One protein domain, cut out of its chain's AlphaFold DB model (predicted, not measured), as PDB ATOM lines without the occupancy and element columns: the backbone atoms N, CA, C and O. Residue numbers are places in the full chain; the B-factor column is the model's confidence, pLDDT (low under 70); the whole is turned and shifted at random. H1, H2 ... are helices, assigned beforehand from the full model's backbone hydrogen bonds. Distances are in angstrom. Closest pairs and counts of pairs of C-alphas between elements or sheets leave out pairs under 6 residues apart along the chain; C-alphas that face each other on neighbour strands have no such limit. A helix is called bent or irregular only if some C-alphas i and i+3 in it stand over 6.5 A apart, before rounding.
ATOM      1  N   LYS A   3     138.624 -40.159 242.906       45.88
ATOM      2  CA  LYS A   3     139.281 -39.854 241.613       45.88
ATOM      3  C   LYS A   3     139.042 -40.912 240.520       45.88
ATOM      4  O   LYS A   3     139.131 -40.603 239.344       45.88
ATOM      5  N   LYS A   4     138.725 -42.158 240.907       46.94
ATOM      6  CA  LYS A   4     138.442 -43.277 239.984       46.94
ATOM      7  C   LYS A   4     136.999 -43.260 239.449       46.94
ATOM      8  O   LYS A   4     136.687 -44.046 238.565       46.94
ATOM      9  N   LYS A   5     136.130 -42.400 240.003       49.72
ATOM     10  CA  LYS A   5     134.710 -42.245 239.639       49.72
ATOM     11  C   LYS A   5     134.371 -40.850 239.076       49.72
ATOM     12  O   LYS A   5     133.202 -40.498 239.022       49.72
ATOM     13  N   GLY A   6     135.375 -40.049 238.691       54.34
ATOM     14  CA  GLY A   6     135.161 -38.722 238.085       54.34
ATOM     15  C   GLY A   6     134.647 -37.644 239.049       54.34
ATOM     16  O   GLY A   6     134.217 -36.579 238.622       54.34
ATOM     17  N   ILE A   7     134.681 -37.888 240.364       54.97
ATOM     18  CA  ILE A   7     134.256 -36.904 241.366       54.97
ATOM     19  C   ILE A   7     135.458 -36.019 241.705       54.97
ATOM     20  O   ILE A   7     136.265 -36.324 242.590       54.97
ATOM     21  N   LEU A   8     135.608 -34.930 240.955       55.50
ATOM     22  CA  LEU A   8     136.539 -33.855 241.273       55.50
ATOM     23  C   LEU A   8     135.815 -32.872 242.204       55.50
ATOM     24  O   LEU A   8     135.135 -31.959 241.749       55.50
ATOM     25  N   LEU A   9     135.964 -33.055 243.522       57.69
ATOM     26  CA  LEU A   9     135.485 -32.126 244.563       57.69
ATOM     27  C   LEU A   9     136.308 -30.824 244.573       57.69
ATOM     28  O   LEU A   9     136.879 -30.435 245.588       57.69
ATOM     29  N   SER A  10     136.428 -30.172 243.418       65.69
ATOM     30  CA  SER A  10     137.036 -28.854 243.304       65.69
ATOM     31  C   SER A  10     135.928 -27.803 243.343       65.69
ATOM     32  O   SER A  10     135.079 -27.809 242.449       65.69
ATOM     33  N   PRO A  11     135.935 -26.867 244.309       67.31
ATOM     34  CA  PRO A  11     134.970 -25.766 244.360       67.31
ATOM     35  C   PRO A  11     134.907 -24.964 243.052       67.31
ATOM     36  O   PRO A  11     133.842 -24.489 242.669       67.31
ATOM     37  N   LYS A  12     136.029 -24.887 242.317       70.56
ATOM     38  CA  LYS A  12     136.109 -24.241 240.999       70.56
ATOM     39  C   LYS A  12     135.177 -24.903 239.976       70.56
ATOM     40  O   LYS A  12     134.584 -24.204 239.168       70.56
ATOM     41  N   ILE A  13     135.014 -26.226 240.016       74.31
ATOM     42  CA  ILE A  13     134.157 -26.945 239.062       74.31
ATOM     43  C   ILE A  13     132.689 -26.633 239.343       74.31
ATOM     44  O   ILE A  13     131.983 -26.207 238.437       74.31
ATOM     45  N   TYR A  14     132.242 -26.760 240.593       79.12
ATOM     46  CA  TYR A  14     130.841 -26.512 240.947       79.12
ATOM     47  C   TYR A  14     130.432 -25.058 240.697       79.12
ATOM     48  O   TYR A  14     129.441 -24.808 240.014       79.12
ATOM     49  N   PHE A  15     131.210 -24.097 241.196       77.56
ATOM     50  CA  PHE A  15     130.849 -22.683 241.089       77.56
ATOM     51  C   PHE A  15     131.134 -22.082 239.721       77.56
ATOM     52  O   PHE A  15     130.415 -21.189 239.307       77.56
ATOM     53  N   ILE A  16     132.173 -22.520 239.017       75.38
ATOM     54  CA  ILE A  16     132.520 -21.901 237.739       75.38
ATOM     55  C   ILE A  16     131.986 -22.762 236.600       75.38
ATOM     56  O   ILE A  16     131.075 -22.347 235.895       75.38
ATOM     57  N   THR A  17     132.483 -23.988 236.449       80.00
ATOM     58  CA  THR A  17     132.137 -24.836 235.300       80.00
ATOM     59  C   THR A  17     130.645 -25.174 235.255       80.00
ATOM     60  O   THR A  17     130.001 -24.937 234.235       80.00
ATOM     61  N   VAL A  18     130.060 -25.681 236.343       85.75
ATOM     62  CA  VAL A  18     128.654 -26.121 236.329       85.75
ATOM     63  C   VAL A  18     127.695 -24.932 236.185       85.75
ATOM     64  O   VAL A  18     126.714 -25.044 235.450       85.75
ATOM     65  N   LEU A  19     127.984 -23.776 236.802       84.94
ATOM     66  CA  LEU A  19     127.171 -22.564 236.602       84.94
ATOM     67  C   LEU A  19     127.230 -22.064 235.150       84.94
ATOM     68  O   LEU A  19     126.191 -21.704 234.595       84.94
ATOM     69  N   SER A  20     128.397 -22.095 234.498       83.19
ATOM     70  CA  SER A  20     128.510 -21.727 233.079       83.19
ATOM     71  C   SER A  20     127.722 -22.682 232.170       83.19
ATOM     72  O   SER A  20     127.058 -22.236 231.237       83.19
ATOM     73  N   TYR A  21     127.732 -23.990 232.448       87.44
ATOM     74  CA  TYR A  21     126.950 -24.967 231.677       87.44
ATOM     75  C   TYR A  21     125.441 -24.849 231.919       87.44
ATOM     76  O   TYR A  21     124.663 -24.966 230.974       87.44
ATOM     77  N   MET A  22     125.012 -24.544 233.146       91.62
ATOM     78  CA  MET A  22     123.614 -24.197 233.427       91.62
ATOM     79  C   MET A  22     123.158 -23.012 232.566       91.62
ATOM     80  O   MET A  22     122.068 -23.062 231.997       91.62
ATOM     81  N   ALA A  23     123.987 -21.970 232.428       88.31
ATOM     82  CA  ALA A  23     123.675 -20.823 231.576       88.31
ATOM     83  C   ALA A  23     123.505 -21.221 230.098       88.31
ATOM     84  O   ALA A  23     122.597 -20.717 229.441       88.31
ATOM     85  N   LEU A  24     124.301 -22.169 229.588       86.50
ATOM     86  CA  LEU A  24     124.107 -22.722 228.239       86.50
ATOM     87  C   LEU A  24     122.758 -23.447 228.100       86.50
ATOM     88  O   LEU A  24     122.089 -23.278 227.081       86.50
ATOM     89  N   GLY A  25     122.337 -24.207 229.117       89.81
ATOM     90  CA  GLY A  25     121.026 -24.874 229.147       89.81
ATOM     91  C   GLY A  25     119.846 -23.897 229.228       89.81
ATOM     92  O   GLY A  25     118.841 -24.063 228.539       89.81
ATOM     93  N   LEU A  26     119.983 -22.828 230.017       92.06
ATOM     94  CA  LEU A  26     119.011 -21.731 230.070       92.06
ATOM     95  C   LEU A  26     118.914 -20.992 228.732       92.06
ATOM     96  O   LEU A  26     117.816 -20.671 228.278       92.06
ATOM     97  N   PHE A  27     120.052 -20.727 228.093       88.25
ATOM     98  CA  PHE A  27     120.090 -20.023 226.818       88.25
ATOM     99  C   PHE A  27     119.426 -20.840 225.708       88.25
ATOM    100  O   PHE A  27     118.595 -20.308 224.974       88.25
ATOM    101  N   SER A  28     119.741 -22.136 225.618       90.25
ATOM    102  CA  SER A  28     119.222 -23.008 224.561       90.25
ATOM    103  C   SER A  28     117.714 -23.256 224.650       90.25
ATOM    104  O   SER A  28     117.084 -23.423 223.609       90.25
ATOM    105  N   SER A  29     117.132 -23.249 225.854       93.69
ATOM    106  CA  SER A  29     115.707 -23.547 226.064       93.69
ATOM    107  C   SER A  29     114.873 -22.292 226.340       93.69
ATOM    108  O   SER A  29     113.963 -21.971 225.576       93.69
ATOM    109  N   LEU A  30     115.192 -21.540 227.399       94.38
ATOM    110  CA  LEU A  30     114.360 -20.433 227.879       94.38
ATOM    111  C   LEU A  30     114.474 -19.203 226.979       94.38
ATOM    112  O   LEU A  30     113.460 -18.679 226.526       94.38
ATOM    113  N   ILE A  31     115.699 -18.737 226.714       92.62
ATOM    114  CA  ILE A  31     115.913 -17.503 225.941       92.62
ATOM    115  C   ILE A  31     115.493 -17.706 224.486       92.62
ATOM    116  O   ILE A  31     114.740 -16.896 223.945       92.62
ATOM    117  N   MET A  32     115.906 -18.815 223.867       92.06
ATOM    118  CA  MET A  32     115.473 -19.148 222.507       92.06
ATOM    119  C   MET A  32     113.957 -19.358 222.417       92.06
ATOM    120  O   MET A  32     113.329 -18.835 221.494       92.06
ATOM    121  N   GLY A  33     113.350 -20.049 223.387       93.75
ATOM    122  CA  GLY A  33     111.898 -20.227 223.449       93.75
ATOM    123  C   GLY A  33     111.144 -18.903 223.572       93.75
ATOM    124  O   GLY A  33     110.161 -18.680 222.866       93.75
ATOM    125  N   LEU A  34     111.645 -17.975 224.393       93.56
ATOM    126  CA  LEU A  34     111.052 -16.650 224.565       93.56
ATOM    127  C   LEU A  34     111.150 -15.793 223.300       93.56
ATOM    128  O   LEU A  34     110.184 -15.113 222.953       93.56
ATOM    129  N   ILE A  35     112.276 -15.847 222.587       93.81
ATOM    130  CA  ILE A  35     112.439 -15.144 221.306       93.81
ATOM    131  C   ILE A  35     111.431 -15.678 220.282       93.81
ATOM    132  O   ILE A  35     110.727 -14.889 219.652       93.81
ATOM    133  N   LEU A  36     111.307 -17.005 220.152       92.75
ATOM    134  CA  LEU A  36     110.333 -17.625 219.246       92.75
ATOM    135  C   LEU A  36     108.896 -17.249 219.614       92.75
ATOM    136  O   LEU A  36     108.117 -16.882 218.732       92.75
ATOM    137  N   LYS A  37     108.569 -17.270 220.910       92.75
ATOM    138  CA  LYS A  37     107.260 -16.859 221.418       92.75
ATOM    139  C   LYS A  37     106.947 -15.404 221.071       92.75
ATOM    140  O   LYS A  37     105.907 -15.134 220.477       92.75
ATOM    141  N   THR A  38     107.880 -14.497 221.348       92.44
ATOM    142  CA  THR A  38     107.731 -13.055 221.088       92.44
ATOM    143  C   THR A  38     107.563 -12.762 219.593       92.44
ATOM    144  O   THR A  38     106.735 -11.936 219.209       92.44
ATOM    145  N   ILE A  39     108.313 -13.454 218.722       92.19
ATOM    146  CA  ILE A  39     108.169 -13.322 217.263       92.19
ATOM    147  C   ILE A  39     106.807 -13.854 216.804       92.19
ATOM    148  O   ILE A  39     106.137 -13.194 216.011       92.19
ATOM    149  N   GLY A  40     106.386 -15.017 217.309       88.88
ATOM    150  CA  GLY A  40     105.084 -15.605 216.995       88.88
ATOM    151  C   GLY A  40     103.928 -14.670 217.354       88.88
ATOM    152  O   GLY A  40     103.112 -14.343 216.494       88.88
ATOM    153  N   GLU A  41     103.905 -14.160 218.587       88.75
ATOM    154  CA  GLU A  41     102.888 -13.210 219.068       88.75
ATOM    155  C   GLU A  41     102.902 -11.891 218.273       88.75
ATOM    156  O   GLU A  41     101.850 -11.362 217.889       88.75
ATOM    157  N   GLY A  42     104.094 -11.379 217.950       88.12
ATOM    158  CA  GLY A  42     104.256 -10.166 217.149       88.12
ATOM    159  C   GLY A  42     103.753 -10.298 215.705       88.12
ATOM    160  O   GLY A  42     103.224  -9.334 215.151       88.12
ATOM    161  N   LEU A  43     103.886 -11.477 215.089       86.12
ATOM    162  CA  LEU A  43     103.398 -11.755 213.730       86.12
ATOM    163  C   LEU A  43     101.885 -11.996 213.689       86.12
ATOM    164  O   LEU A  43     101.223 -11.490 212.781       86.12
ATOM    165  N   VAL A  44     101.333 -12.672 214.701       83.56
ATOM    166  CA  VAL A  44      99.879 -12.854 214.858       83.56
ATOM    167  C   VAL A  44      99.177 -11.499 214.976       83.56
ATOM    168  O   VAL A  44      98.184 -11.251 214.298       83.56
ATOM    169  N   THR A  45      99.755 -10.565 215.737       79.94
ATOM    170  CA  THR A  45      99.232  -9.191 215.870       79.94
ATOM    171  C   THR A  45      99.211  -8.429 214.532       79.94
ATOM    172  O   THR A  45      98.445  -7.483 214.364       79.94
ATOM    173  N   ARG A  46     100.023  -8.842 213.549       81.75
ATOM    174  CA  ARG A  46     100.093  -8.257 212.199       81.75
ATOM    175  C   ARG A  46      99.235  -8.989 211.158       81.75
ATOM    176  O   ARG A  46      99.319  -8.652 209.979       81.75
ATOM    177  N   GLY A  47      98.412  -9.954 211.576       79.50
ATOM    178  CA  GLY A  47      97.498 -10.690 210.698       79.50
ATOM    179  C   GLY A  47      98.144 -11.839 209.917       79.50
ATOM    180  O   GLY A  47      97.572 -12.286 208.928       79.50
ATOM    181  N   ILE A  48      99.328 -12.304 210.330       82.38
ATOM    182  CA  ILE A  48      99.982 -13.496 209.771       82.38
ATOM    183  C   ILE A  48      99.772 -14.653 210.753       82.38
ATOM    184  O   ILE A  48     100.194 -14.560 211.907       82.38
ATOM    185  N   ASP A  49      99.168 -15.753 210.298       76.94
ATOM    186  CA  ASP A  49      98.937 -16.953 211.112       76.94
ATOM    187  C   ASP A  49     100.258 -17.678 211.428       76.94
ATOM    188  O   ASP A  49     100.669 -18.627 210.761       76.94
ATOM    189  N   ALA A  50     100.950 -17.205 212.465       79.81
ATOM    190  CA  ALA A  50     102.215 -17.744 212.965       79.81
ATOM    191  C   ALA A  50     102.083 -18.384 214.363       79.81
ATOM    192  O   ALA A  50     103.067 -18.497 215.096       79.81
ATOM    193  N   SER A  51     100.885 -18.843 214.738       81.88
ATOM    194  CA  SER A  51     100.586 -19.476 216.040       81.88
ATOM    195  C   SER A  51     101.414 -20.738 216.331       81.88
ATOM    196  O   SER A  51     101.628 -21.115 217.485       81.88
ATOM    197  N   PHE A  52     101.948 -21.382 215.291       88.50
ATOM    198  CA  PHE A  52     102.897 -22.481 215.449       88.50
ATOM    199  C   PHE A  52     104.188 -22.029 216.157       88.50
ATOM    200  O   PHE A  52     104.678 -22.735 217.037       88.50
ATOM    201  N   LEU A  53     104.714 -20.839 215.839       87.31
ATOM    202  CA  LEU A  53     105.955 -20.331 216.442       87.31
ATOM    203  C   LEU A  53     105.782 -20.044 217.936       87.31
ATOM    204  O   LEU A  53     106.671 -20.371 218.724       87.31
ATOM    205  N   SER A  54     104.636 -19.482 218.335       89.06
ATOM    206  CA  SER A  54     104.349 -19.239 219.752       89.06
ATOM    207  C   SER A  54     104.225 -20.544 220.535       89.06
ATOM    208  O   SER A  54     104.775 -20.651 221.628       89.06
ATOM    209  N   THR A  55     103.605 -21.564 219.936       91.50
ATOM    210  CA  THR A  55     103.455 -22.896 220.540       91.50
ATOM    211  C   THR A  55     104.801 -23.600 220.731       91.50
ATOM    212  O   THR A  55     105.050 -24.198 221.779       91.50
ATOM    213  N   VAL A  56     105.701 -23.518 219.743       93.12
ATOM    214  CA  VAL A  56     107.063 -24.072 219.862       93.12
ATOM    215  C   VAL A  56     107.854 -23.335 220.945       93.12
ATOM    216  O   VAL A  56     108.525 -23.974 221.755       93.12
ATOM    217  N   GLY A  57     107.746 -22.004 220.993       93.12
ATOM    218  CA  GLY A  57     108.397 -21.191 222.018       93.12
ATOM    219  C   GLY A  57     107.929 -21.531 223.434       93.12
ATOM    220  O   GLY A  57     108.749 -21.690 224.336       93.12
ATOM    221  N   GLU A  58     106.624 -21.717 223.627       94.12
ATOM    222  CA  GLU A  58     106.046 -22.091 224.919       94.12
ATOM    223  C   GLU A  58     106.510 -23.473 225.393       94.12
ATOM    224  O   GLU A  58     106.927 -23.622 226.544       94.12
ATOM    225  N   GLN A  59     106.539 -24.467 224.500       94.56
ATOM    226  CA  GLN A  59     107.065 -25.795 224.836       94.56
ATOM    227  C   GLN A  59     108.563 -25.761 225.168       94.56
ATOM    228  O   GLN A  59     109.000 -26.421 226.112       94.56
ATOM    229  N   ALA A  60     109.354 -24.960 224.449       94.19
ATOM    230  CA  ALA A  60     110.774 -24.781 224.748       94.19
ATOM    231  C   ALA A  60     110.998 -24.133 226.127       94.19
ATOM    232  O   ALA A  60     111.892 -24.543 226.868       94.19
ATOM    233  N   ILE A  61     110.157 -23.171 226.517       94.94
ATOM    234  CA  ILE A  61     110.204 -22.572 227.858       94.94
ATOM    235  C   ILE A  61     109.821 -23.608 228.924       94.94
ATOM    236  O   ILE A  61     110.509 -23.708 229.943       94.94
ATOM    237  N   ALA A  62     108.785 -24.418 228.692       94.62
ATOM    238  CA  ALA A  62     108.351 -25.455 229.634       94.62
ATOM    239  C   ALA A  62     109.442 -26.511 229.903       94.62
ATOM    240  O   ALA A  62     109.551 -27.034 231.012       94.62
ATOM    241  N   LEU A  63     110.301 -26.780 228.918       95.38
ATOM    242  CA  LEU A  63     111.402 -27.743 229.021       95.38
ATOM    243  C   LEU A  63     112.714 -27.151 229.569       95.38
ATOM    244  O   LEU A  63     113.747 -27.825 229.560       95.38
ATOM    245  N   THR A  64     112.682 -25.937 230.125       95.69
ATOM    246  CA  THR A  64     113.874 -25.288 230.697       95.69
ATOM    247  C   THR A  64     114.485 -26.084 231.854       95.69
ATOM    248  O   THR A  64     115.701 -26.265 231.897       95.69
ATOM    249  N   GLY A  65     113.666 -26.591 232.781       94.88
ATOM    250  CA  GLY A  65     114.139 -27.427 233.893       94.88
ATOM    251  C   GLY A  65     114.888 -28.682 233.426       94.88
ATOM    252  O   GLY A  65     116.046 -28.876 233.804       94.88
ATOM    253  N   PRO A  66     114.285 -29.507 232.549       96.00
ATOM    254  CA  PRO A  66     114.971 -30.612 231.884       96.00
ATOM    255  C   PRO A  66     116.295 -30.224 231.210       96.00
ATOM    256  O   PRO A  66     117.297 -30.920 231.384       96.00
ATOM    257  N   ALA A  67     116.320 -29.110 230.471       96.00
ATOM    258  CA  ALA A  67     117.512 -28.640 229.766       96.00
ATOM    259  C   ALA A  67     118.652 -28.277 230.732       96.00
ATOM    260  O   ALA A  67     119.801 -28.669 230.508       96.00
ATOM    261  N   ILE A  68     118.338 -27.594 231.837       95.38
ATOM    262  CA  ILE A  68     119.300 -27.308 232.910       95.38
ATOM    263  C   ILE A  68     119.802 -28.609 233.538       95.38
ATOM    264  O   ILE A  68     121.009 -28.772 233.716       95.38
ATOM    265  N   GLY A  69     118.900 -29.546 233.838       95.50
ATOM    266  CA  GLY A  69     119.253 -30.834 234.430       95.50
ATOM    267  C   GLY A  69     120.273 -31.604 233.588       95.50
ATOM    268  O   GLY A  69     121.299 -32.060 234.096       95.50
ATOM    269  N   VAL A  70     120.056 -31.688 232.277       95.81
ATOM    270  CA  VAL A  70     121.017 -32.333 231.370       95.81
ATOM    271  C   VAL A  70     122.327 -31.553 231.304       95.81
ATOM    272  O   VAL A  70     123.391 -32.161 231.389       95.81
ATOM    273  N   ALA A  71     122.277 -30.223 231.198       92.81
ATOM    274  CA  ALA A  71     123.478 -29.394 231.101       92.81
ATOM    275  C   ALA A  71     124.374 -29.508 232.347       92.81
ATOM    276  O   ALA A  71     125.593 -29.635 232.228       92.81
ATOM    277  N   VAL A  72     123.773 -29.527 233.538       92.62
ATOM    278  CA  VAL A  72     124.466 -29.700 234.823       92.62
ATOM    279  C   VAL A  72     125.052 -31.106 234.948       92.62
ATOM    280  O   VAL A  72     126.220 -31.253 235.310       92.62
ATOM    281  N   ALA A  73     124.283 -32.146 234.618       92.62
ATOM    282  CA  ALA A  73     124.775 -33.523 234.668       92.62
ATOM    283  C   ALA A  73     125.910 -33.765 233.659       92.62
ATOM    284  O   ALA A  73     126.879 -34.462 233.968       92.62
ATOM    285  N   PHE A  74     125.823 -33.144 232.483       89.62
ATOM    286  CA  PHE A  74     126.872 -33.168 231.469       89.62
ATOM    287  C   PHE A  74     128.144 -32.455 231.949       89.62
ATOM    288  O   PHE A  74     129.237 -32.991 231.796       89.62
ATOM    289  N   ALA A  75     128.016 -31.298 232.608       86.25
ATOM    290  CA  ALA A  75     129.147 -30.572 233.195       86.25
ATOM    291  C   ALA A  75     129.867 -31.353 234.307       86.25
ATOM    292  O   ALA A  75     131.055 -31.145 234.545       86.25
ATOM    293  N   LEU A  76     129.142 -32.238 234.995       85.88
ATOM    294  CA  LEU A  76     129.659 -33.121 236.042       85.88
ATOM    295  C   LEU A  76     130.146 -34.480 235.514       85.88
ATOM    296  O   LEU A  76     130.427 -35.363 236.332       85.88
ATOM    297  N   GLU A  77     130.223 -34.654 234.191       82.50
ATOM    298  CA  GLU A  77     130.680 -35.877 233.513       82.50
ATOM    299  C   GLU A  77     129.919 -37.133 233.980       82.50
ATOM    300  O   GLU A  77     130.487 -38.190 234.269       82.50
ATOM    301  N   ALA A  78     128.596 -37.009 234.111       83.75
ATOM    302  CA  ALA A  78     127.747 -38.107 234.547       83.75
ATOM    303  C   ALA A  78     127.721 -39.262 233.522       83.75
ATOM    304  O   ALA A  78     127.676 -39.019 232.313       83.75
ATOM    305  N   PRO A  79     127.679 -40.534 233.968       83.94
ATOM    306  CA  PRO A  79     127.472 -41.660 233.065       83.94
ATOM    307  C   PRO A  79     126.097 -41.554 232.379       83.94
ATOM    308  O   PRO A  79     125.163 -41.016 232.983       83.94
ATOM    309  N   PRO A  80     125.919 -42.123 231.168       86.44
ATOM    310  CA  PRO A  80     124.699 -41.942 230.373       86.44
ATOM    311  C   PRO A  80     123.389 -42.234 231.125       86.44
ATOM    312  O   PRO A  80     122.420 -41.495 230.991       86.44
ATOM    313  N   LEU A  81     123.372 -43.255 231.992       86.62
ATOM    314  CA  LEU A  81     122.198 -43.612 232.805       86.62
ATOM    315  C   LEU A  81     121.768 -42.498 233.777       86.62
ATOM    316  O   LEU A  81     120.575 -42.252 233.966       86.62
ATOM    317  N   VAL A  82     122.734 -41.810 234.391       90.56
ATOM    318  CA  VAL A  82     122.471 -40.684 235.302       90.56
ATOM    319  C   VAL A  82     122.059 -39.454 234.498       90.56
ATOM    320  O   VAL A  82     121.143 -38.745 234.904       90.56
ATOM    321  N   LEU A  83     122.665 -39.240 233.327       91.88
ATOM    322  CA  LEU A  83     122.362 -38.110 232.451       91.88
ATOM    323  C   LEU A  83     120.906 -38.126 231.954       91.88
ATOM    324  O   LEU A  83     120.236 -37.098 232.006       91.88
ATOM    325  N   PHE A  84     120.373 -39.286 231.560       92.75
ATOM    326  CA  PHE A  84     118.954 -39.401 231.192       92.75
ATOM    327  C   PHE A  84     118.013 -39.202 232.385       92.75
ATOM    328  O   PHE A  84     116.950 -38.604 232.249       92.75
ATOM    329  N   SER A  85     118.420 -39.644 233.575       93.19
ATOM    330  CA  SER A  85     117.638 -39.446 234.803       93.19
ATOM    331  C   SER A  85     117.632 -37.980 235.252       93.19
ATOM    332  O   SER A  85     116.648 -37.502 235.818       93.19
ATOM    333  N   ALA A  86     118.706 -37.245 234.959       94.75
ATOM    334  CA  ALA A  86     118.850 -35.834 235.290       94.75
ATOM    335  C   ALA A  86     117.831 -34.934 234.573       94.75
ATOM    336  O   ALA A  86     117.519 -33.866 235.093       94.75
ATOM    337  N   VAL A  87     117.270 -35.377 233.440       96.44
ATOM    338  CA  VAL A  87     116.159 -34.708 232.738       96.44
ATOM    339  C   VAL A  87     114.971 -34.525 233.687       96.44
ATOM    340  O   VAL A  87     114.471 -33.418 233.874       96.44
ATOM    341  N   ALA A  88     114.546 -35.612 234.333       95.62
ATOM    342  CA  ALA A  88     113.414 -35.591 235.250       95.62
ATOM    343  C   ALA A  88     113.760 -34.857 236.553       95.62
ATOM    344  O   ALA A  88     112.969 -34.051 237.031       95.62
ATOM    345  N   VAL A  89     114.965 -35.065 237.099       95.56
ATOM    346  CA  VAL A  89     115.418 -34.336 238.298       95.56
ATOM    347  C   VAL A  89     115.443 -32.824 238.065       95.56
ATOM    348  O   VAL A  89     115.001 -32.068 238.928       95.56
ATOM    349  N   GLY A  90     115.922 -32.383 236.900       95.06
ATOM    350  CA  GLY A  90     115.944 -30.972 236.527       95.06
ATOM    351  C   GLY A  90     114.540 -30.378 236.430       95.06
ATOM    352  O   GLY A  90     114.311 -29.284 236.938       95.06
ATOM    353  N   ALA A  91     113.583 -31.124 235.868       95.12
ATOM    354  CA  ALA A  91     112.175 -30.724 235.841       95.12
ATOM    355  C   ALA A  91     111.610 -30.512 237.255       95.12
ATOM    356  O   ALA A  91     111.116 -29.428 237.561       95.12
ATOM    357  N   PHE A  92     111.767 -31.498 238.143       92.50
ATOM    358  CA  PHE A  92     111.267 -31.405 239.520       92.50
ATOM    359  C   PHE A  92     111.938 -30.282 240.319       92.50
ATOM    360  O   PHE A  92     111.283 -29.570 241.079       92.50
ATOM    361  N   GLY A  93     113.250 -30.100 240.154       92.38
ATOM    362  CA  GLY A  93     113.974 -29.012 240.808       92.38
ATOM    363  C   GLY A  93     113.546 -27.632 240.301       92.38
ATOM    364  O   GLY A  93     113.506 -26.683 241.084       92.38
ATOM    365  N   TYR A  94     113.190 -27.524 239.018       93.88
ATOM    366  CA  TYR A  94     112.691 -26.285 238.426       93.88
ATOM    367  C   TYR A  94     111.307 -25.904 238.951       93.88
ATOM    368  O   TYR A  94     111.083 -24.741 239.275       93.88
ATOM    369  N   GLU A  95     110.404 -26.872 239.100       91.12
ATOM    370  CA  GLU A  95     109.086 -26.629 239.700       91.12
ATOM    371  C   GLU A  95     109.188 -26.163 241.159       91.12
ATOM    372  O   GLU A  95     108.425 -25.301 241.586       91.12
ATOM    373  N   ALA A  96     110.145 -26.698 241.924       88.69
ATOM    374  CA  ALA A  96     110.294 -26.365 243.339       88.69
ATOM    375  C   ALA A  96     111.041 -25.044 243.599       88.69
ATOM    376  O   ALA A  96     110.727 -24.350 244.564       88.69
ATOM    377  N   GLY A  97     112.047 -24.705 242.787       87.31
ATOM    378  CA  GLY A  97     112.953 -23.583 243.068       87.31
ATOM    379  C   GLY A  97     113.483 -22.850 241.839       87.31
ATOM    380  O   GLY A  97     114.527 -22.197 241.915       87.31
ATOM    381  N   GLY A  98     112.819 -22.993 240.691       90.81
ATOM    382  CA  GLY A  98     113.230 -22.380 239.433       90.81
ATOM    383  C   GLY A  98     114.602 -22.868 238.943       90.81
ATOM    384  O   GLY A  98     115.048 -23.969 239.287       90.81
ATOM    385  N   PRO A  99     115.324 -22.056 238.151       90.88
ATOM    386  CA  PRO A  99     116.635 -22.434 237.625       90.88
ATOM    387  C   PRO A  99     117.648 -22.831 238.710       90.88
ATOM    388  O   PRO A  99     118.397 -23.793 238.540       90.88
ATOM    389  N   ALA A 100     117.641 -22.125 239.846       90.75
ATOM    390  CA  ALA A 100     118.538 -22.400 240.965       90.75
ATOM    391  C   ALA A 100     118.179 -23.715 241.682       90.75
ATOM    392  O   ALA A 100     119.071 -24.497 242.021       90.75
ATOM    393  N   GLY A 101     116.884 -24.001 241.851       92.25
ATOM    394  CA  GLY A 101     116.402 -25.279 242.377       92.25
ATOM    395  C   GLY A 101     116.788 -26.459 241.483       92.25
ATOM    396  O   GLY A 101     117.297 -27.463 241.983       92.25
ATOM    397  N   SER A 102     116.640 -26.313 240.161       93.88
ATOM    398  CA  SER A 102     117.085 -27.319 239.188       93.88
ATOM    399  C   SER A 102     118.588 -27.578 239.280       93.88
ATOM    400  O   SER A 102     118.996 -28.738 239.300       93.88
ATOM    401  N   TYR A 103     119.410 -26.532 239.395       93.81
ATOM    402  CA  TYR A 103     120.856 -26.679 239.552       93.81
ATOM    403  C   TYR A 103     121.215 -27.488 240.802       93.81
ATOM    404  O   TYR A 103     121.914 -28.498 240.704       93.81
ATOM    405  N   VAL A 104     120.711 -27.095 241.977       93.31
ATOM    406  CA  VAL A 104     121.087 -27.752 243.240       93.31
ATOM    407  C   VAL A 104     120.562 -29.187 243.304       93.31
ATOM    408  O   VAL A 104     121.305 -30.094 243.693       93.31
ATOM    409  N   ALA A 105     119.318 -29.418 242.875       94.19
ATOM    410  CA  ALA A 105     118.728 -30.753 242.854       94.19
ATOM    411  C   ALA A 105     119.532 -31.707 241.960       94.19
ATOM    412  O   ALA A 105     119.885 -32.813 242.387       94.19
ATOM    413  N   THR A 106     119.882 -31.257 240.752       94.94
ATOM    414  CA  THR A 106     120.640 -32.060 239.794       94.94
ATOM    415  C   THR A 106     122.081 -32.284 240.231       94.94
ATOM    416  O   THR A 106     122.571 -33.398 240.063       94.94
ATOM    417  N   VAL A 107     122.761 -31.295 240.822       93.50
ATOM    418  CA  VAL A 107     124.123 -31.479 241.359       93.50
ATOM    419  C   VAL A 107     124.141 -32.613 242.388       93.50
ATOM    420  O   VAL A 107     124.920 -33.557 242.258       93.50
ATOM    421  N   ILE A 108     123.235 -32.572 243.366       93.00
ATOM    422  CA  ILE A 108     123.164 -33.578 244.436       93.00
ATOM    423  C   ILE A 108     122.803 -34.957 243.870       93.00
ATOM    424  O   ILE A 108     123.449 -35.956 244.199       93.00
ATOM    425  N   ALA A 109     121.797 -35.019 242.993       93.56
ATOM    426  CA  ALA A 109     121.373 -36.268 242.370       93.56
ATOM    427  C   ALA A 109     122.477 -36.886 241.503       93.56
ATOM    428  O   ALA A 109     122.672 -38.099 241.530       93.56
ATOM    429  N   THR A 110     123.227 -36.061 240.772       91.94
ATOM    430  CA  THR A 110     124.302 -36.513 239.884       91.94
ATOM    431  C   THR A 110     125.489 -37.054 240.673       91.94
ATOM    432  O   THR A 110     126.028 -38.100 240.318       91.94
ATOM    433  N   GLU A 111     125.883 -36.400 241.766       90.00
ATOM    434  CA  GLU A 111     126.957 -36.900 242.632       90.00
ATOM    435  C   GLU A 111     126.589 -38.246 243.267       90.00
ATOM    436  O   GLU A 111     127.369 -39.202 243.203       90.00
ATOM    437  N   ILE A 112     125.370 -38.379 243.795       89.62
ATOM    438  CA  ILE A 112     124.917 -39.645 244.385       89.62
ATOM    439  C   ILE A 112     124.720 -40.723 243.306       89.62
ATOM    440  O   ILE A 112     125.135 -41.868 243.498       89.62
ATOM    441  N   GLY A 113     124.189 -40.371 242.135       86.94
ATOM    442  CA  GLY A 113     124.051 -41.280 240.993       86.94
ATOM    443  C   GLY A 113     125.399 -41.816 240.497       86.94
ATOM    444  O   GLY A 113     125.542 -43.017 240.255       86.94
ATOM    445  N   LYS A 114     126.436 -40.967 240.435       85.19
ATOM    446  CA  LYS A 114     127.815 -41.382 240.108       85.19
ATOM    447  C   LYS A 114     128.400 -42.341 241.149       85.19
ATOM    448  O   LYS A 114     129.150 -43.254 240.791       85.19
ATOM    449  N   LEU A 115     128.064 -42.169 242.429       82.56
ATOM    450  CA  LEU A 115     128.518 -43.072 243.492       82.56
ATOM    451  C   LEU A 115     127.930 -44.479 243.344       82.56
ATOM    452  O   LEU A 115     128.664 -45.453 243.542       82.56
ATOM    453  N   VAL A 116     126.660 -44.590 242.950       81.06
ATOM    454  CA  VAL A 116     125.977 -45.876 242.734       81.06
ATOM    455  C   VAL A 116     126.410 -46.530 241.423       81.06
ATOM    456  O   VAL A 116     126.593 -47.750 241.376       81.06
ATOM    457  N   SER A 117     126.663 -45.735 240.382       74.44
ATOM    458  CA  SER A 117     127.002 -46.261 239.063       74.44
ATOM    459  C   SER A 117     128.271 -47.133 239.076       74.44
ATOM    460  O   SER A 117     129.261 -46.867 239.783       74.44
ATOM    461  N   LYS A 118     128.223 -48.208 238.280       70.19
ATOM    462  CA  LYS A 118     129.244 -49.244 238.056       70.19
ATOM    463  C   LYS A 118     129.561 -50.143 239.255       70.19
ATOM    464  O   LYS A 118     130.634 -50.738 239.301       70.19
ATOM    465  N   THR A 119     128.667 -50.247 240.240       67.50
ATOM    466  CA  THR A 119     128.893 -51.101 241.426       67.50
ATOM    467  C   THR A 119     128.252 -52.485 241.344       67.50
ATOM    468  O   THR A 119     128.721 -53.400 242.017       67.50
ATOM    469  N   THR A 120     127.213 -52.683 240.525       69.38
ATOM    470  CA  THR A 120     126.444 -53.942 240.485       69.38
ATOM    471  C   THR A 120     126.030 -54.330 239.063       69.38
ATOM    472  O   THR A 120     125.974 -53.490 238.173       69.38
ATOM    473  N   ARG A 121     125.689 -55.608 238.827       68.06
ATOM    474  CA  ARG A 121     125.090 -56.056 237.546       68.06
ATOM    475  C   ARG A 121     123.662 -55.527 237.323       68.06
ATOM    476  O   ARG A 121     123.152 -55.624 236.215       68.06
ATOM    477  N   LEU A 122     123.032 -54.968 238.363       74.00
ATOM    478  CA  LEU A 122     121.686 -54.377 238.342       74.00
ATOM    479  C   LEU A 122     121.708 -52.841 238.177       74.00
ATOM    480  O   LEU A 122     120.696 -52.177 238.401       74.00
ATOM    481  N   ASP A 123     122.850 -52.275 237.766       74.00
ATOM    482  CA  ASP A 123     123.073 -50.829 237.599       74.00
ATOM    483  C   ASP A 123     122.039 -50.159 236.671       74.00
ATOM    484  O   ASP A 123     121.648 -49.014 236.882       74.00
ATOM    485  N   ILE A 124     121.516 -50.909 235.695       80.56
ATOM    486  CA  ILE A 124     120.556 -50.406 234.703       80.56
ATOM    487  C   ILE A 124     119.215 -49.951 235.302       80.56
ATOM    488  O   ILE A 124     118.594 -49.044 234.759       80.56
ATOM    489  N   ILE A 125     118.785 -50.532 236.427       85.38
ATOM    490  CA  ILE A 125     117.540 -50.146 237.122       85.38
ATOM    491  C   ILE A 125     117.858 -49.332 238.376       85.38
ATOM    492  O   ILE A 125     117.187 -48.343 238.670       85.38
ATOM    493  N   LEU A 126     118.888 -49.729 239.125       86.62
ATOM    494  CA  LEU A 126     119.152 -49.151 240.439       86.62
ATOM    495  C   LEU A 126     119.658 -47.703 240.359       86.62
ATOM    496  O   LEU A 126     119.250 -46.863 241.161       86.62
ATOM    497  N   THR A 127     120.515 -47.390 239.386       88.19
ATOM    498  CA  THR A 127     121.078 -46.041 239.233       88.19
ATOM    499  C   THR A 127     120.046 -44.985 238.856       88.19
ATOM    500  O   THR A 127     120.006 -43.963 239.552       88.19
ATOM    501  N   PRO A 128     119.178 -45.177 237.841       89.44
ATOM    502  CA  PRO A 128     118.130 -44.198 237.569       89.44
ATOM    503  C   PRO A 128     117.154 -44.073 238.744       89.44
ATOM    504  O   PRO A 128     116.788 -42.960 239.113       89.44
ATOM    505  N   PHE A 129     116.810 -45.183 239.408       92.19
ATOM    506  CA  PHE A 129     115.912 -45.169 240.564       92.19
ATOM    507  C   PHE A 129     116.445 -44.314 241.721       92.19
ATOM    508  O   PHE A 129     115.740 -43.438 242.225       92.19
ATOM    509  N   ILE A 130     117.707 -44.512 242.118       91.81
ATOM    510  CA  ILE A 130     118.311 -43.732 243.205       91.81
ATOM    511  C   ILE A 130     118.501 -42.272 242.785       91.81
ATOM    512  O   ILE A 130     118.218 -41.377 243.577       91.81
ATOM    513  N   THR A 131     118.922 -42.019 241.542       93.06
ATOM    514  CA  THR A 131     119.098 -40.650 241.029       93.06
ATOM    515  C   THR A 131     117.781 -39.871 241.080       93.06
ATOM    516  O   THR A 131     117.761 -38.733 241.547       93.06
ATOM    517  N   LEU A 132     116.672 -40.494 240.671       94.50
ATOM    518  CA  LEU A 132     115.339 -39.892 240.726       94.50
ATOM    519  C   LEU A 132     114.866 -39.654 242.159       94.50
ATOM    520  O   LEU A 132     114.406 -38.557 242.461       94.50
ATOM    521  N   LEU A 133     115.003 -40.640 243.051       94.06
ATOM    522  CA  LEU A 133     114.587 -40.484 244.448       94.06
ATOM    523  C   LEU A 133     115.358 -39.368 245.147       94.06
ATOM    524  O   LEU A 133     114.764 -38.506 245.792       94.06
ATOM    525  N   VAL A 134     116.681 -39.364 244.996       92.94
ATOM    526  CA  VAL A 134     117.548 -38.342 245.583       92.94
ATOM    527  C   VAL A 134     117.230 -36.975 244.997       92.94
ATOM    528  O   VAL A 134     117.116 -36.018 245.756       92.94
ATOM    529  N   GLY A 135     117.056 -36.884 243.678       91.38
ATOM    530  CA  GLY A 135     116.715 -35.642 242.993       91.38
ATOM    531  C   GLY A 135     115.351 -35.080 243.381       91.38
ATOM    532  O   GLY A 135     115.209 -33.877 243.564       91.38
ATOM    533  N   PHE A 136     114.351 -35.941 243.569       92.38
ATOM    534  CA  PHE A 136     113.025 -35.525 244.018       92.38
ATOM    535  C   PHE A 136     113.050 -35.024 245.466       92.38
ATOM    536  O   PHE A 136     112.478 -33.980 245.779       92.38
ATOM    537  N   VAL A 137     113.749 -35.735 246.357       93.12
ATOM    538  CA  VAL A 137     113.910 -35.323 247.758       93.12
ATOM    539  C   VAL A 137     114.700 -34.014 247.841       93.12
ATOM    540  O   VAL A 137     114.259 -33.078 248.509       93.12
ATOM    541  N   SER A 138     115.830 -33.903 247.139       89.44
ATOM    542  CA  SER A 138     116.642 -32.683 247.139       89.44
ATOM    543  C   SER A 138     115.893 -31.503 246.518       89.44
ATOM    544  O   SER A 138     115.889 -30.422 247.102       89.44
ATOM    545  N   GLY A 139     115.181 -31.708 245.409       87.94
ATOM    546  CA  GLY A 139     114.331 -30.693 244.787       87.94
ATOM    547  C   GLY A 139     113.223 -30.212 245.721       87.94
ATOM    548  O   GLY A 139     113.066 -29.010 245.917       87.94
ATOM    549  N   LYS A 140     112.508 -31.124 246.385       87.56
ATOM    550  CA  LYS A 140     111.410 -30.754 247.287       87.56
ATOM    551  C   LYS A 140     111.879 -29.985 248.522       87.56
ATOM    552  O   LYS A 140     111.228 -29.021 248.898       87.56
ATOM    553  N   TYR A 141     112.957 -30.413 249.178       88.12
ATOM    554  CA  TYR A 141     113.391 -29.777 250.429       88.12
ATOM    555  C   TYR A 141     114.318 -28.586 250.192       88.12
ATOM    556  O   TYR A 141     114.107 -27.517 250.757       88.12
ATOM    557  N   ILE A 142     115.340 -28.757 249.353       87.44
ATOM    558  CA  ILE A 142     116.355 -27.725 249.113       87.44
ATOM    559  C   ILE A 142     115.867 -26.755 248.038       87.44
ATOM    560  O   ILE A 142     116.001 -25.545 248.198       87.44
ATOM    561  N   GLY A 143     115.252 -27.273 246.970       83.38
ATOM    562  CA  GLY A 143     114.683 -26.446 245.906       83.38
ATOM    563  C   GLY A 143     113.570 -25.533 246.413       83.38
ATOM    564  O   GLY A 143     113.622 -24.348 246.116       83.38
ATOM    565  N   ALA A 144     112.644 -26.019 247.248       84.31
ATOM    566  CA  ALA A 144     111.596 -25.166 247.824       84.31
ATOM    567  C   ALA A 144     112.161 -24.033 248.694       84.31
ATOM    568  O   ALA A 144     111.691 -22.903 248.612       84.31
ATOM    569  N   TRP A 145     113.206 -24.312 249.483       88.44
ATOM    570  CA  TRP A 145     113.861 -23.291 250.305       88.44
ATOM    571  C   TRP A 145     114.549 -22.218 249.447       88.44
ATOM    572  O   TRP A 145     114.432 -21.022 249.711       88.44
ATOM    573  N   ILE A 146     115.206 -22.631 248.360       87.38
ATOM    574  CA  ILE A 146     115.768 -21.706 247.366       87.38
ATOM    575  C   ILE A 146     114.653 -20.931 246.652       87.38
ATOM    576  O   ILE A 146     114.798 -19.732 246.423       87.38
ATOM    577  N   GLY A 147     113.541 -21.590 246.333       86.12
ATOM    578  CA  GLY A 147     112.377 -20.993 245.688       86.12
ATOM    579  C   GLY A 147     111.809 -19.838 246.500       86.12
ATOM    580  O   GLY A 147     111.648 -18.751 245.954       86.12
ATOM    581  N   THR A 148     111.615 -20.033 247.808       86.81
ATOM    582  CA  THR A 148     111.166 -18.959 248.707       86.81
ATOM    583  C   THR A 148     112.142 -17.785 248.733       86.81
ATOM    584  O   THR A 148     111.735 -16.636 248.611       86.81
ATOM    585  N   LEU A 149     113.451 -18.055 248.767       88.31
ATOM    586  CA  LEU A 149     114.450 -16.986 248.712       88.31
ATOM    587  C   LEU A 149     114.406 -16.224 247.380       88.31
ATOM    588  O   LEU A 149     114.576 -15.006 247.370       88.31
ATOM    589  N   MET A 150     114.174 -16.915 246.259       85.69
ATOM    590  CA  MET A 150     114.045 -16.274 244.947       85.69
ATOM    591  C   MET A 150     112.771 -15.436 244.833       85.69
ATOM    592  O   MET A 150     112.820 -14.358 244.237       85.69
ATOM    593  N   THR A 151     111.648 -15.893 245.392       87.88
ATOM    594  CA  THR A 151     110.404 -15.112 245.400       87.88
ATOM    595  C   THR A 151     110.531 -13.872 246.270       87.88
ATOM    596  O   THR A 151     110.134 -12.799 245.826       87.88
ATOM    597  N   ASP A 152     111.168 -13.987 247.435       89.00
ATOM    598  CA  ASP A 152     111.364 -12.867 248.358       89.00
ATOM    599  C   ASP A 152     112.275 -11.798 247.737       89.00
ATOM    600  O   ASP A 152     111.956 -10.609 247.734       89.00
ATOM    601  N   LEU A 153     113.387 -12.217 247.121       86.94
ATOM    602  CA  LEU A 153     114.259 -11.318 246.357       86.94
ATOM    603  C   LEU A 153     113.510 -10.647 245.202       86.94
ATOM    604  O   LEU A 153     113.664  -9.446 244.978       86.94
ATOM    605  N   GLY A 154     112.691 -11.413 244.480       85.75
ATOM    606  CA  GLY A 154     111.858 -10.900 243.397       85.75
ATOM    607  C   GLY A 154     110.856  -9.854 243.878       85.75
ATOM    608  O   GLY A 154     110.691  -8.825 243.223       85.75
ATOM    609  N   GLU A 155     110.233 -10.067 245.035       89.62
ATOM    610  CA  GLU A 155     109.296  -9.120 245.639       89.62
ATOM    611  C   GLU A 155     109.997  -7.835 246.087       89.62
ATOM    612  O   GLU A 155     109.497  -6.747 245.804       89.62
ATOM    613  N   VAL A 156     111.193  -7.927 246.677       87.69
ATOM    614  CA  VAL A 156     112.012  -6.751 247.027       87.69
ATOM    615  C   VAL A 156     112.374  -5.939 245.778       87.69
ATOM    616  O   VAL A 156     112.251  -4.711 245.774       87.69
ATOM    617  N   ILE A 157     112.771  -6.605 244.690       85.19
ATOM    618  CA  ILE A 157     113.065  -5.940 243.411       85.19
ATOM    619  C   ILE A 157     111.799  -5.302 242.832       85.19
ATOM    620  O   ILE A 157     111.844  -4.155 242.372       85.19
ATOM    621  N   ARG A 158     110.662  -6.007 242.865       88.38
ATOM    622  CA  ARG A 158     109.381  -5.494 242.360       88.38
ATOM    623  C   ARG A 158     108.936  -4.264 243.146       88.38
ATOM    624  O   ARG A 158     108.619  -3.245 242.541       88.38
ATOM    625  N   TRP A 159     109.026  -4.319 244.473       87.81
ATOM    626  CA  TRP A 159     108.725  -3.210 245.379       87.81
ATOM    627  C   TRP A 159     109.579  -1.963 245.099       87.81
ATOM    628  O   TRP A 159     109.079  -0.839 245.189       87.81
ATOM    629  N   GLY A 160     110.853  -2.152 244.734       83.00
ATOM    630  CA  GLY A 160     111.737  -1.066 244.300       83.00
ATOM    631  C   GLY A 160     111.377  -0.516 242.915       83.00
ATOM    632  O   GLY A 160     111.334   0.698 242.716       83.00
ATOM    633  N   THR A 161     111.050  -1.400 241.968       85.19
ATOM    634  CA  THR A 161     110.721  -1.032 240.579       85.19
ATOM    635  C   THR A 161     109.385  -0.288 240.468       85.19
ATOM    636  O   THR A 161     109.256   0.612 239.645       85.19
ATOM    637  N   GLU A 162     108.403  -0.621 241.311       88.50
ATOM    638  CA  GLU A 162     107.100   0.061 241.362       88.50
ATOM    639  C   GLU A 162     107.198   1.511 241.864       88.50
ATOM    640  O   GLU A 162     106.368   2.340 241.493       88.50
ATOM    641  N   ARG A 163     108.204   1.845 242.688       86.69
ATOM    642  CA  ARG A 163     108.396   3.214 243.199       86.69
ATOM    643  C   ARG A 163     109.180   4.101 242.244       86.69
ATOM    644  O   ARG A 163     108.770   5.233 242.009       86.69
ATOM    645  N   GLU A 164     110.289   3.603 241.702       87.69
ATOM    646  CA  GLU A 164     111.174   4.389 240.834       87.69
ATOM    647  C   GLU A 164     111.704   3.557 239.650       87.69
ATOM    648  O   GLU A 164     112.858   3.115 239.649       87.69
ATOM    649  N   PRO A 165     110.895   3.363 238.589       87.75
ATOM    650  CA  PRO A 165     111.253   2.480 237.475       87.75
ATOM    651  C   PRO A 165     112.478   2.960 236.680       87.75
ATOM    652  O   PRO A 165     113.240   2.145 236.162       87.75
ATOM    653  N   LEU A 166     112.706   4.277 236.599       90.75
ATOM    654  CA  LEU A 166     113.797   4.864 235.810       90.75
ATOM    655  C   LEU A 166     115.167   4.650 236.479       90.75
ATOM    656  O   LEU A 166     116.125   4.246 235.820       90.75
ATOM    657  N   ILE A 167     115.249   4.848 237.799       87.62
ATOM    658  CA  ILE A 167     116.487   4.662 238.571       87.62
ATOM    659  C   ILE A 167     116.797   3.169 238.722       87.62
ATOM    660  O   ILE A 167     117.936   2.753 238.492       87.62
ATOM    661  N   MET A 168     115.781   2.345 239.008       85.81
ATOM    662  CA  MET A 168     115.956   0.896 239.111       85.81
ATOM    663  C   MET A 168     116.387   0.281 237.769       85.81
ATOM    664  O   MET A 168     117.253  -0.591 237.747       85.81
ATOM    665  N   GLY A 169     115.873   0.783 236.640       84.56
ATOM    666  CA  GLY A 169     116.285   0.350 235.301       84.56
ATOM    667  C   GLY A 169     117.766   0.605 235.002       84.56
ATOM    668  O   GLY A 169     118.463  -0.307 234.553       84.56
ATOM    669  N   ILE A 170     118.276   1.807 235.302       90.44
ATOM    670  CA  ILE A 170     119.704   2.145 235.134       90.44
ATOM    671  C   ILE A 170     120.572   1.259 236.034       90.44
ATOM    672  O   ILE A 170     121.603   0.741 235.594       90.44
ATOM    673  N   PHE A 171     120.142   1.048 237.278       87.44
ATOM    674  CA  PHE A 171     120.854   0.206 238.231       87.44
ATOM    675  C   PHE A 171     120.937  -1.248 237.746       87.44
ATOM    676  O   PHE A 171     122.032  -1.798 237.631       87.44
ATOM    677  N   VAL A 172     119.804  -1.855 237.378       84.69
ATOM    678  CA  VAL A 172     119.743  -3.248 236.905       84.69
ATOM    679  C   VAL A 172     120.530  -3.433 235.608       84.69
ATOM    680  O   VAL A 172     121.295  -4.391 235.507       84.69
ATOM    681  N   ALA A 173     120.410  -2.517 234.641       86.44
ATOM    682  CA  ALA A 173     121.176  -2.576 233.394       86.44
ATOM    683  C   ALA A 173     122.690  -2.511 233.645       86.44
ATOM    684  O   ALA A 173     123.452  -3.254 233.027       86.44
ATOM    685  N   THR A 174     123.125  -1.675 234.593       89.88
ATOM    686  CA  THR A 174     124.540  -1.555 234.977       89.88
ATOM    687  C   THR A 174     125.038  -2.822 235.669       89.88
ATOM    688  O   THR A 174     126.082  -3.352 235.299       89.88
ATOM    689  N   VAL A 175     124.282  -3.353 236.635       85.06
ATOM    690  CA  VAL A 175     124.655  -4.569 237.379       85.06
ATOM    691  C   VAL A 175     124.683  -5.793 236.463       85.06
ATOM    692  O   VAL A 175     125.650  -6.551 236.494       85.06
ATOM    693  N   MET A 176     123.668  -5.976 235.613       79.56
ATOM    694  CA  MET A 176     123.637  -7.075 234.641       79.56
ATOM    695  C   MET A 176     124.707  -6.907 233.558       79.56
ATOM    696  O   MET A 176     125.353  -7.883 233.189       79.56
ATOM    697  N   GLY A 177     124.952  -5.680 233.090       79.00
ATOM    698  CA  GLY A 177     126.039  -5.377 232.156       79.00
ATOM    699  C   GLY A 177     127.408  -5.742 232.729       79.00
ATOM    700  O   GLY A 177     128.173  -6.461 232.087       79.00
ATOM    701  N   LEU A 178     127.679  -5.339 233.975       79.25
ATOM    702  CA  LEU A 178     128.899  -5.706 234.698       79.25
ATOM    703  C   LEU A 178     129.006  -7.222 234.907       79.25
ATOM    704  O   LEU A 178     130.081  -7.790 234.705       79.25
ATOM    705  N   ALA A 179     127.901  -7.892 235.250       70.75
ATOM    706  CA  ALA A 179     127.860  -9.343 235.415       70.75
ATOM    707  C   ALA A 179     128.193 -10.088 234.113       70.75
ATOM    708  O   ALA A 179     128.950 -11.054 234.151       70.75
ATOM    709  N   LEU A 180     127.696  -9.622 232.963       64.62
ATOM    710  CA  LEU A 180     127.995 -10.212 231.652       64.62
ATOM    711  C   LEU A 180     129.442  -9.963 231.200       64.62
ATOM    712  O   LEU A 180     130.006 -10.796 230.492       64.62
ATOM    713  N   THR A 181     130.054  -8.849 231.611       72.12
ATOM    714  CA  THR A 181     131.485  -8.582 231.367       72.12
ATOM    715  C   THR A 181     132.421  -9.294 232.344       72.12
ATOM    716  O   THR A 181     133.612  -9.423 232.057       72.12
ATOM    717  N   ALA A 182     131.916  -9.778 233.484       57.03
ATOM    718  CA  ALA A 182     132.700 -10.625 234.370       57.03
ATOM    719  C   ALA A 182     133.066 -11.934 233.635       57.03
ATOM    720  O   ALA A 182     132.275 -12.433 232.832       57.03
TER     721      ALA A 182
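What this domain is: This is residues 3 to 182 of the 207 residues of the protein "Phosphotransferase system EIIC" of Exiguobacterium antarcticum (strain B7) (UniProt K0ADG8). Look for a bundle of H3, H4a, H4b and the earlier part of long H5, with H1a packed on H3 and two arms leading away from it. One arm is the hairpin of H1b and H2; the other is the later part of H5, with H6 turning back at a corner at its end. The printed part has 180 residues, with six named helices, H1 to H6 in chain order, and no named strand; its class is all helix. It is only just compact, close to loose, with a radius of gyration of the C-alphas of 18.9 A, and only just elongated, spanning 59 by 39 by 29 A.

How they stand to each other: Start at H1, residues 11 to 44: by its hydrogen bonds it was assigned as one helix, but it is bent, with C-alphas 28 and 31 6.6 A apart, into H1a, residues 11 to 28, and H1b, residues 31 to 44, at a shallow tilt of 17 degrees. H1b touches H2, residues 51 to 62, as a hairpin, opposite ways at 24 degrees; their closest C-alphas, of Gly 33 and Gly 57, are 3.9 A apart. H2 and H3, residues 64 to 75, meet only through their link. Go back to Gly 25: its C-alpha is 4.8 A from that of Ile 68, the closest pair where H1a touches H3, at a steep tilt of 40 degrees. H4, residues 80 to 116, was likewise assigned as one helix but is bent, with C-alphas 96 and 99 9.4 A apart, into H4a, residues 80 to 96, and H4b, residues 99 to 116. H3, H4a, H4b and H5, residues 123 to 163, form an up and down bundle, each running against the one before it. H3 touches H4a closest at the C-alphas of Gly 69 and Gly 90, 3.9 A apart, and H4b touches H5 closest at those of Gly 101 and Gly 143, 4.1 A apart. H5 and H6, residues 165 to 181, touch only at the corner, only just, with 3 pairs of C-alphas within 8 A; the closest are those of Thr 161 and Met 168, 5.8 A apart. Every O i to N i+4 pair is within hydrogen-bond range in H1b, H2, H3, H4b and H6; in H1a it is 12 of 14, in H4a 11 of 13 and in H5 33 of 37.

Where its parts are: Find C-alpha 11 at (134.970, -25.766, 244.360); from there H1a runs 25.4 A and H1b 20.0 A. H4a is 24.9 A long, with a kink of 33 degrees near residue 88, and H4b 25.7 A. H5 is 56.3 A long, with a kink of 35 degrees near residue 144. H6 ends at C-alpha 181, at (131.485, -8.582, 231.367).

The domain as a whole: The two C-alphas farthest apart, of Arg 121 and Glu 164, are 62.1 A apart. The printed part has no cut and no long link. Residues 162 to 167, of which 165 to 167 belong to H6, and 173 to 182, of which 173 to 181 belong to H6, stand free. The pLDDT is under 70 at residues 3 to 11, 119 to 121, 180 and 182.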